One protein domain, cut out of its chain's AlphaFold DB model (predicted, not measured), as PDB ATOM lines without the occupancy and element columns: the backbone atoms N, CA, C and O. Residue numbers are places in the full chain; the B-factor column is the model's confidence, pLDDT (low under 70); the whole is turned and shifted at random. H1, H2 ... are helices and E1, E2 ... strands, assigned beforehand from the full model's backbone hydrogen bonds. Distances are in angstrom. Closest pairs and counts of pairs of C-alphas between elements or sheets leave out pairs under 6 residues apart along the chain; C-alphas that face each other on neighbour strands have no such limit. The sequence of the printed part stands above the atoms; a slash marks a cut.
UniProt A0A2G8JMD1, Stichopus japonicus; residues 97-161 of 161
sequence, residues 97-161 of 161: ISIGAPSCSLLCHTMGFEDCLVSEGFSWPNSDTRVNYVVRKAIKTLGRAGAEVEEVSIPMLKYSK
ATOM      1  N   ILE A  97     208.800 345.506 324.234       54.34
ATOM      2  CA  ILE A  97     207.875 344.967 325.232       54.34
ATOM      3  C   ILE A  97     206.481 345.463 324.852       54.34
ATOM      4  O   ILE A  97     206.244 346.672 324.789       54.34
ATOM      5  N   SER A  98     205.575 344.533 324.550       46.09
ATOM      6  CA  SER A  98     204.160 344.859 324.425       46.09
ATOM      7  C   SER A  98     203.727 345.403 325.775       46.09
ATOM      8  O   SER A  98     203.718 344.677 326.767       46.09
ATOM      9  N   ILE A  99     203.427 346.693 325.822       47.91
ATOM     10  CA  ILE A  99     202.915 347.337 327.021       47.91
ATOM     11  C   ILE A  99     201.607 346.613 327.398       47.91
ATOM     12  O   ILE A  99     200.700 346.528 326.569       47.91
ATOM     13  N   GLY A 100     201.563 346.011 328.594       43.78
ATOM     14  CA  GLY A 100     200.478 345.124 329.047       43.78
ATOM     15  C   GLY A 100     200.686 343.614 328.820       43.78
ATOM     16  O   GLY A 100     199.729 342.849 328.938       43.78
ATOM     17  N   ALA A 101     201.892 343.154 328.465       41.34
ATOM     18  CA  ALA A 101     202.228 341.728 328.465       41.34
ATOM     19  C   ALA A 101     202.790 341.273 329.830       41.34
ATOM     20  O   ALA A 101     203.641 341.964 330.392       41.34
ATOM     21  N   PRO A 102     202.443 340.054 330.297       40.94
ATOM     22  CA  PRO A 102     202.857 339.510 331.598       40.94
ATOM     23  C   PRO A 102     204.360 339.192 331.709       40.94
ATOM     24  O   PRO A 102     204.801 338.534 332.643       40.94
ATOM     25  N   SER A 103     205.176 339.611 330.743       38.97
ATOM     26  CA  SER A 103     206.631 339.443 330.729       38.97
ATOM     27  C   SER A 103     207.378 340.762 330.948       38.97
ATOM     28  O   SER A 103     208.556 340.852 330.598       38.97
ATOM     29  N   CYS A 104     206.720 341.776 331.529       36.53
ATOM     30  CA  CYS A 104     207.322 343.045 331.954       36.53
ATOM     31  C   CYS A 104     208.315 342.798 333.118       36.53
ATOM     32  O   CYS A 104     208.060 343.055 334.292       36.53
ATOM     33  N   SER A 105     209.442 342.163 332.810       39.41
ATOM     34  CA  SER A 105     210.427 341.649 333.763       39.41
ATOM     35  C   SER A 105     211.644 342.584 333.745       39.41
ATOM     36  O   SER A 105     212.182 342.909 332.697       39.41
ATOM     37  N   LEU A 106     212.060 343.196 334.856       33.41
ATOM     38  CA  LEU A 106     212.795 342.479 335.900       33.41
ATOM     39  C   LEU A 106     212.736 343.128 337.306       33.41
ATOM     40  O   LEU A 106     213.525 342.771 338.174       33.41
ATOM     41  N   LEU A 107     211.834 344.080 337.558       31.08
ATOM     42  CA  LEU A 107     211.626 344.667 338.904       31.08
ATOM     43  C   LEU A 107     210.151 344.704 339.335       31.08
ATOM     44  O   LEU A 107     209.850 344.773 340.522       31.08
ATOM     45  N   CYS A 108     209.243 344.603 338.368       30.31
ATOM     46  CA  CYS A 108     207.792 344.629 338.531       30.31
ATOM     47  C   CYS A 108     207.243 343.308 339.116       30.31
ATOM     48  O   CYS A 108     206.370 343.297 339.990       30.31
ATOM     49  N   HIS A 109     207.781 342.177 338.647       29.92
ATOM     50  CA  HIS A 109     207.136 340.874 338.811       29.92
ATOM     51  C   HIS A 109     207.243 340.306 340.230       29.92
ATOM     52  O   HIS A 109     206.386 339.542 340.661       29.92
ATOM     53  N   THR A 110     208.257 340.706 340.999       35.62
ATOM     54  CA  THR A 110     208.426 340.230 342.382       35.62
ATOM     55  C   THR A 110     207.425 340.874 343.349       35.62
ATOM     56  O   THR A 110     207.249 340.375 344.456       35.62
ATOM     57  N   MET A 111     206.753 341.958 342.940       36.75
ATOM     58  CA  MET A 111     205.754 342.667 343.752       36.75
ATOM     59  C   MET A 111     204.363 342.755 343.097       36.75
ATOM     60  O   MET A 111     203.465 343.331 343.699       36.75
ATOM     61  N   GLY A 112     204.165 342.169 341.908       38.94
ATOM     62  CA  GLY A 112     202.865 342.136 341.219       38.94
ATOM     63  C   GLY A 112     202.436 343.459 340.572       38.94
ATOM     64  O   GLY A 112     201.246 343.679 340.387       38.94
ATOM     65  N   PHE A 113     203.383 344.339 340.245       43.88
ATOM     66  CA  PHE A 113     203.104 345.691 339.755       43.88
ATOM     67  C   PHE A 113     203.637 345.869 338.338       43.88
ATOM     68  O   PHE A 113     204.842 346.040 338.191       43.88
ATOM     69  N   GLU A 114     202.794 345.811 337.305       54.94
ATOM     70  CA  GLU A 114     203.261 345.797 335.904       54.94
ATOM     71  C   GLU A 114     203.735 347.145 335.361       54.94
ATOM     72  O   GLU A 114     204.636 347.159 334.531       54.94
ATOM     73  N   ASP A 115     203.287 348.261 335.936       62.88
ATOM     74  CA  ASP A 115     203.783 349.599 335.623       62.88
ATOM     75  C   ASP A 115     203.523 350.530 336.817       62.88
ATOM     76  O   ASP A 115     202.381 350.823 337.166       62.88
ATOM     77  N   CYS A 116     204.578 350.995 337.495       72.50
ATOM     78  CA  CYS A 116     204.424 351.775 338.725       72.50
ATOM     79  C   CYS A 116     205.294 353.022 338.797       72.50
ATOM     80  O   CYS A 116     206.465 353.041 338.413       72.50
ATOM     81  N   LEU A 117     204.709 354.068 339.371       81.94
ATOM     82  CA  LEU A 117     205.357 355.323 339.686       81.94
ATOM     83  C   LEU A 117     205.701 355.374 341.173       81.94
ATOM     84  O   LEU A 117     204.813 355.476 342.012       81.94
ATOM     85  N   VAL A 118     206.990 355.362 341.505       86.50
ATOM     86  CA  VAL A 118     207.431 355.482 342.902       86.50
ATOM     87  C   VAL A 118     207.348 356.938 343.361       86.50
ATOM     88  O   VAL A 118     208.128 357.788 342.917       86.50
ATOM     89  N   SER A 119     206.418 357.229 344.271       86.50
ATOM     90  CA  SER A 119     206.097 358.602 344.700       86.50
ATOM     91  C   SER A 119     207.280 359.337 345.359       86.50
ATOM     92  O   SER A 119     207.524 360.526 345.105       86.50
ATOM     93  N   GLU A 120     208.088 358.621 346.145       89.06
ATOM     94  CA  GLU A 120     209.263 359.152 346.840       89.06
ATOM     95  C   GLU A 120     210.340 359.661 345.869       89.06
ATOM     96  O   GLU A 120     211.081 360.583 346.211       89.06
ATOM     97  N   GLY A 121     210.381 359.153 344.632       86.19
ATOM     98  CA  GLY A 121     211.335 359.588 343.607       86.19
ATOM     99  C   GLY A 121     211.162 361.046 343.158       86.19
ATOM    100  O   GLY A 121     212.091 361.624 342.602       86.19
ATOM    101  N   PHE A 122     210.009 361.666 343.432       88.25
ATOM    102  CA  PHE A 122     209.674 363.036 343.003       88.25
ATOM    103  C   PHE A 122     209.597 364.043 344.153       88.25
ATOM    104  O   PHE A 122     209.307 365.216 343.922       88.25
ATOM    105  N   SER A 123     209.826 363.593 345.387       83.69
ATOM    106  CA  SER A 123     209.577 364.381 346.603       83.69
ATOM    107  C   SER A 123     210.860 364.937 347.237       83.69
ATOM    108  O   SER A 123     210.849 365.378 348.385       83.69
ATOM    109  N   TRP A 124     211.980 364.912 346.507       85.56
ATOM    110  CA  TRP A 124     213.277 365.362 347.009       85.56
ATOM    111  C   TRP A 124     213.344 366.894 347.118       85.56
ATOM    112  O   TRP A 124     213.105 367.568 346.109       85.56
ATOM    113  N   PRO A 125     213.741 367.464 348.278       87.06
ATOM    114  CA  PRO A 125     213.778 368.918 348.488       87.06
ATOM    115  C   PRO A 125     214.651 369.683 347.487       87.06
ATOM    116  O   PRO A 125     214.341 370.814 347.135       87.06
ATOM    117  N   ASN A 126     215.723 369.046 347.008       88.56
ATOM    118  CA  ASN A 126     216.697 369.648 346.096       88.56
ATOM    119  C   ASN A 126     216.455 369.266 344.622       88.56
ATOM    120  O   ASN A 126     217.347 369.436 343.792       88.56
ATOM    121  N   SER A 127     215.285 368.708 344.287       89.88
ATOM    122  CA  SER A 127     214.949 368.373 342.899       89.88
ATOM    123  C   SER A 127     214.469 369.600 342.118       89.88
ATOM    124  O   SER A 127     213.704 370.422 342.622       89.88
ATOM    125  N   ASP A 128     214.895 369.719 340.858       93.94
ATOM    126  CA  ASP A 128     214.341 370.718 339.944       93.94
ATOM    127  C   ASP A 128     212.945 370.269 339.493       93.94
ATOM    128  O   ASP A 128     212.766 369.221 338.863       93.94
ATOM    129  N   THR A 129     211.937 371.088 339.786       93.81
ATOM    130  CA  THR A 129     210.536 370.790 339.465       93.81
ATOM    131  C   THR A 129     210.291 370.617 337.965       93.81
ATOM    132  O   THR A 129     209.373 369.891 337.575       93.81
ATOM    133  N   ARG A 130     211.129 371.209 337.102       95.75
ATOM    134  CA  ARG A 130     211.059 371.034 335.644       95.75
ATOM    135  C   ARG A 130     211.434 369.615 335.228       95.75
ATOM    136  O   ARG A 130     210.785 369.064 334.342       95.75
ATOM    137  N   VAL A 131     212.424 369.003 335.882       94.19
ATOM    138  CA  VAL A 131     212.812 367.605 335.625       94.19
ATOM    139  C   VAL A 131     211.664 366.678 336.016       94.19
ATOM    140  O   VAL A 131     211.218 365.871 335.199       94.19
ATOM    141  N   ASN A 132     211.100 366.880 337.210       91.31
ATOM    142  CA  ASN A 132     209.942 366.122 337.691       91.31
ATOM    143  C   ASN A 132     208.754 366.228 336.723       91.31
ATOM    144  O   ASN A 132     208.107 365.227 336.411       91.31
ATOM    145  N   TYR A 133     208.487 367.430 336.204       93.31
ATOM    146  CA  TYR A 133     207.437 367.662 335.216       93.31
ATOM    147  C   TYR A 133     207.678 366.899 333.905       93.31
ATOM    148  O   TYR A 133     206.763 366.237 333.412       93.31
ATOM    149  N   VAL A 134     208.890 366.962 333.339       94.44
ATOM    150  CA  VAL A 134     209.217 366.287 332.069       94.44
ATOM    151  C   VAL A 134     209.115 364.769 332.209       94.44
ATOM    152  O   VAL A 134     208.502 364.127 331.357       94.44
ATOM    153  N   VAL A 135     209.627 364.198 333.302       91.31
ATOM    154  CA  VAL A 135     209.537 362.753 333.560       91.31
ATOM    155  C   VAL A 135     208.076 362.323 333.731       91.31
ATOM    156  O   VAL A 135     207.630 361.385 333.071       91.31
ATOM    157  N   ARG A 136     207.270 363.060 334.512       89.12
ATOM    158  CA  ARG A 136     205.823 362.792 334.643       89.12
ATOM    159  C   ARG A 136     205.072 362.935 333.319       89.12
ATOM    160  O   ARG A 136     204.106 362.212 333.080       89.12
ATOM    161  N   LYS A 137     205.495 363.843 332.438       90.88
ATOM    162  CA  LYS A 137     204.933 363.965 331.087       90.88
ATOM    163  C   LYS A 137     205.285 362.752 330.219       90.88
ATOM    164  O   LYS A 137     204.399 362.273 329.518       90.88
ATOM    165  N   ALA A 138     206.516 362.245 330.293       85.56
ATOM    166  CA  ALA A 138     206.934 361.039 329.577       85.56
ATOM    167  C   ALA A 138     206.147 359.797 330.032       85.56
ATOM    168  O   ALA A 138     205.681 359.028 329.197       85.56
ATOM    169  N   ILE A 139     205.885 359.661 331.335       83.88
ATOM    170  CA  ILE A 139     205.042 358.587 331.891       83.88
ATOM    171  C   ILE A 139     203.630 358.610 331.285       83.88
ATOM    172  O   ILE A 139     203.101 357.579 330.882       83.88
ATOM    173  N   LYS A 140     203.026 359.794 331.118       82.62
ATOM    174  CA  LYS A 140     201.716 359.916 330.447       82.62
ATOM    175  C   LYS A 140     201.749 359.459 328.987       82.62
ATOM    176  O   LYS A 140     200.717 359.054 328.455       82.62
ATOM    177  N   THR A 141     202.899 359.549 328.319       82.00
ATOM    178  CA  THR A 141     203.070 359.023 326.960       82.00
ATOM    179  C   THR A 141     203.070 357.496 326.952       82.00
ATOM    180  O   THR A 141     202.473 356.931 326.042       82.00
ATOM    181  N   LEU A 142     203.630 356.843 327.977       75.75
ATOM    182  CA  LEU A 142     203.524 355.387 328.147       75.75
ATOM    183  C   LEU A 142     202.062 354.954 328.316       75.75
ATOM    184  O   LEU A 142     201.629 354.007 327.667       75.75
ATOM    185  N   GLY A 143     201.261 355.718 329.067       70.69
ATOM    186  CA  GLY A 143     199.827 355.437 329.205       70.69
ATOM    187  C   GLY A 143     199.052 355.479 327.884       70.69
ATOM    188  O   GLY A 143     198.158 354.675 327.650       70.69
ATOM    189  N   ARG A 144     199.444 356.356 326.949       73.31
ATOM    190  CA  ARG A 144     198.863 356.372 325.588       73.31
ATOM    191  C   ARG A 144     199.258 355.160 324.749       73.31
ATOM    192  O   ARG A 144     198.584 354.876 323.765       73.31
ATOM    193  N   ALA A 145     200.351 354.502 325.108       71.25
ATOM    194  CA  ALA A 145     200.841 353.304 324.450       71.25
ATOM    195  C   ALA A 145     200.322 352.012 325.116       71.25
ATOM    196  O   ALA A 145     200.709 350.931 324.689       71.25
ATOM    197  N   GLY A 146     199.419 352.125 326.104       72.81
ATOM    198  CA  GLY A 146     198.727 351.002 326.745       72.81
ATOM    199  C   GLY A 146     199.113 350.747 328.204       72.81
ATOM    200  O   GLY A 146     198.612 349.789 328.775       72.81
ATOM    201  N   ALA A 147     199.996 351.562 328.800       73.81
ATOM    202  CA  ALA A 147     200.514 351.305 330.147       73.81
ATOM    203  C   ALA A 147     199.518 351.776 331.210       73.81
ATOM    204  O   ALA A 147     199.114 352.944 331.217       73.81
ATOM    205  N   GLU A 148     199.174 350.911 332.155       77.62
ATOM    206  CA  GLU A 148     198.391 351.296 333.329       77.62
ATOM    207  C   GLU A 148     199.343 351.638 334.474       77.62
ATOM    208  O   GLU A 148     199.826 350.769 335.185       77.62
ATOM    209  N   VAL A 149     199.655 352.929 334.625       77.62
ATOM    210  CA  VAL A 149     200.637 353.378 335.619       77.62
ATOM    211  C   VAL A 149     199.952 353.714 336.936       77.62
ATOM    212  O   VAL A 149     199.276 354.743 337.043       77.62
ATOM    213  N   GLU A 150     200.200 352.901 337.955       84.31
ATOM    214  CA  GLU A 150     199.749 353.159 339.324       84.31
ATOM    215  C   GLU A 150     200.835 353.853 340.154       84.31
ATOM    216  O   GLU A 150     202.030 353.615 339.981       84.31
ATOM    217  N   GLU A 151     200.451 354.744 341.069       83.94
ATOM    218  CA  GLU A 151     201.405 355.354 342.000       83.94
ATOM    219  C   GLU A 151     201.575 354.462 343.233       83.94
ATOM    220  O   GLU A 151     200.614 354.162 343.939       83.94
ATOM    221  N   VAL A 152     202.817 354.060 343.504       87.62
ATOM    222  CA  VAL A 152     203.188 353.199 344.630       87.62
ATOM    223  C   VAL A 152     204.111 353.967 345.567       87.62
ATOM    224  O   VAL A 152     205.021 354.686 345.148       87.62
ATOM    225  N   SER A 153     203.879 353.809 346.868       86.62
ATOM    226  CA  SER A 153     204.751 354.359 347.905       86.62
ATOM    227  C   SER A 153     205.728 353.294 348.390       86.62
ATOM    228  O   SER A 153     205.329 352.183 348.743       86.62
ATOM    229  N   ILE A 154     207.009 353.659 348.451       88.12
ATOM    230  CA  ILE A 154     208.073 352.867 349.077       88.12
ATOM    231  C   ILE A 154     208.724 353.747 350.155       88.12
ATOM    232  O   ILE A 154     209.738 354.408 349.902       88.12
ATOM    233  N   PRO A 155     208.178 353.766 351.388       87.94
ATOM    234  CA  PRO A 155     208.575 354.736 352.409       87.94
ATOM    235  C   PRO A 155     210.052 354.676 352.808       87.94
ATOM    236  O   PRO A 155     210.609 355.688 353.232       87.94
ATOM    237  N   MET A 156     210.702 353.514 352.670       88.75
ATOM    238  CA  MET A 156     212.115 353.345 353.028       88.75
ATOM    239  C   MET A 156     213.058 354.225 352.194       88.75
ATOM    240  O   MET A 156     214.120 354.604 352.684       88.75
ATOM    241  N   LEU A 157     212.654 354.634 350.987       84.31
ATOM    242  CA  LEU A 157     213.447 355.526 350.131       84.31
ATOM    243  C   LEU A 157     213.578 356.947 350.691       84.31
ATOM    244  O   LEU A 157     214.495 357.672 350.323       84.31
ATOM    245  N   LYS A 158     212.726 357.348 351.642       78.69
ATOM    246  CA  LYS A 158     212.882 358.634 352.347       78.69
ATOM    247  C   LYS A 158     214.169 358.692 353.175       78.69
ATOM    248  O   LYS A 158     214.611 359.778 353.537       78.69
ATOM    249  N   TYR A 159     214.745 357.531 353.486       77.75
ATOM    250  CA  TYR A 159     215.943 357.397 354.310       77.75
ATOM    251  C   TYR A 159     217.187 356.974 353.519       77.75
ATOM    252  O   TYR A 159     218.270 356.939 354.103       77.75
ATOM    253  N   SER A 160     217.068 356.669 352.218       67.44
ATOM    254  CA  SER A 160     218.229 356.389 351.366       67.44
ATOM    255  C   SER A 160     218.945 357.705 351.067       67.44
ATOM    256  O   SER A 160     218.480 358.475 350.232       67.44
ATOM    257  N   LYS A 161     220.010 358.008 351.809       52.91
ATOM    258  CA  LYS A 161     220.866 359.174 351.556       52.91
ATOM    259  C   LYS A 161     221.783 358.951 350.362       52.91
ATOM    260  O   LYS A 161     222.229 357.796 350.194       52.91
TER     261      LYS A 161
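This is residues 97 to 161 of the 161 residues of a protein of Stichopus japonicus (UniProt A0A2G8JMD1). A long helix, H2, runs along one side of a small, loosely built body whose middle is a pair of short parallel strands, E1 and E2. Two short helices, H1 and H3, meet beyond the ends of the strands at residues 118 and 152, and a winding stretch without named elements, residues 97 to 115, makes the opposite end. The printed part has 65 residues, with E1, H1, H2, E2 and H3 in that order; it is mostly helix by its named elements, which hold under half of the residues. It is only just loose, close to compact, with a radius of gyration of the C-alphas of 13.2 A and spans of 36 by 25 by 15 A.

After residues 97 to 115, E1, residues 116 to 118, is the parallel neighbour of E2, residues 150 to 152, at 35 degrees. N 117 and O 150 are 2.8 A apart and N 152 and O 117 are 2.9 A apart, both within hydrogen-bond range. With H1, residues 119 to 122, and H2, residues 129 to 144, they form a strand-helix-strand unit, two parallel strands joined through helices, with a right-handed crossover. H1 and H2 are close but not clearly touching; their closest C-alphas, of Phe 122 and Asn 132, are 6.1 A apart. E1 and H2 are only just apart, at 8.5 A. H1 touches H3, residues 155 to 159, closest at the C-alphas of Glu 120 and Leu 157, 6.4 A. H2 and H3 are apart. Every O i to N i+4 pair in H2 is within hydrogen-bond range; H3 has 0 of 1, but 2 of 2 O i to N i+3 pairs, and H1 is too short for an i+4 pair.

E1 begins at C-alpha 116 (204.424, 351.775, 338.725) and measures 6.3 A, H1 5.9 A. H2 spans 23.2 A from C-alpha 129 (210.536, 370.790, 339.465). E2 measures 6.3 A, and H3 8.1 A, ending at C-alpha 159 (215.943, 357.397, 354.310).

The C-alphas farthest apart, of Pro 102 and Asn 126, are 36.2 A apart. The printed part has no cut and no long link; residues 125 to 130 stand free. The model's pLDDT is under 70 at residues 97 to 115 and 160 to 161.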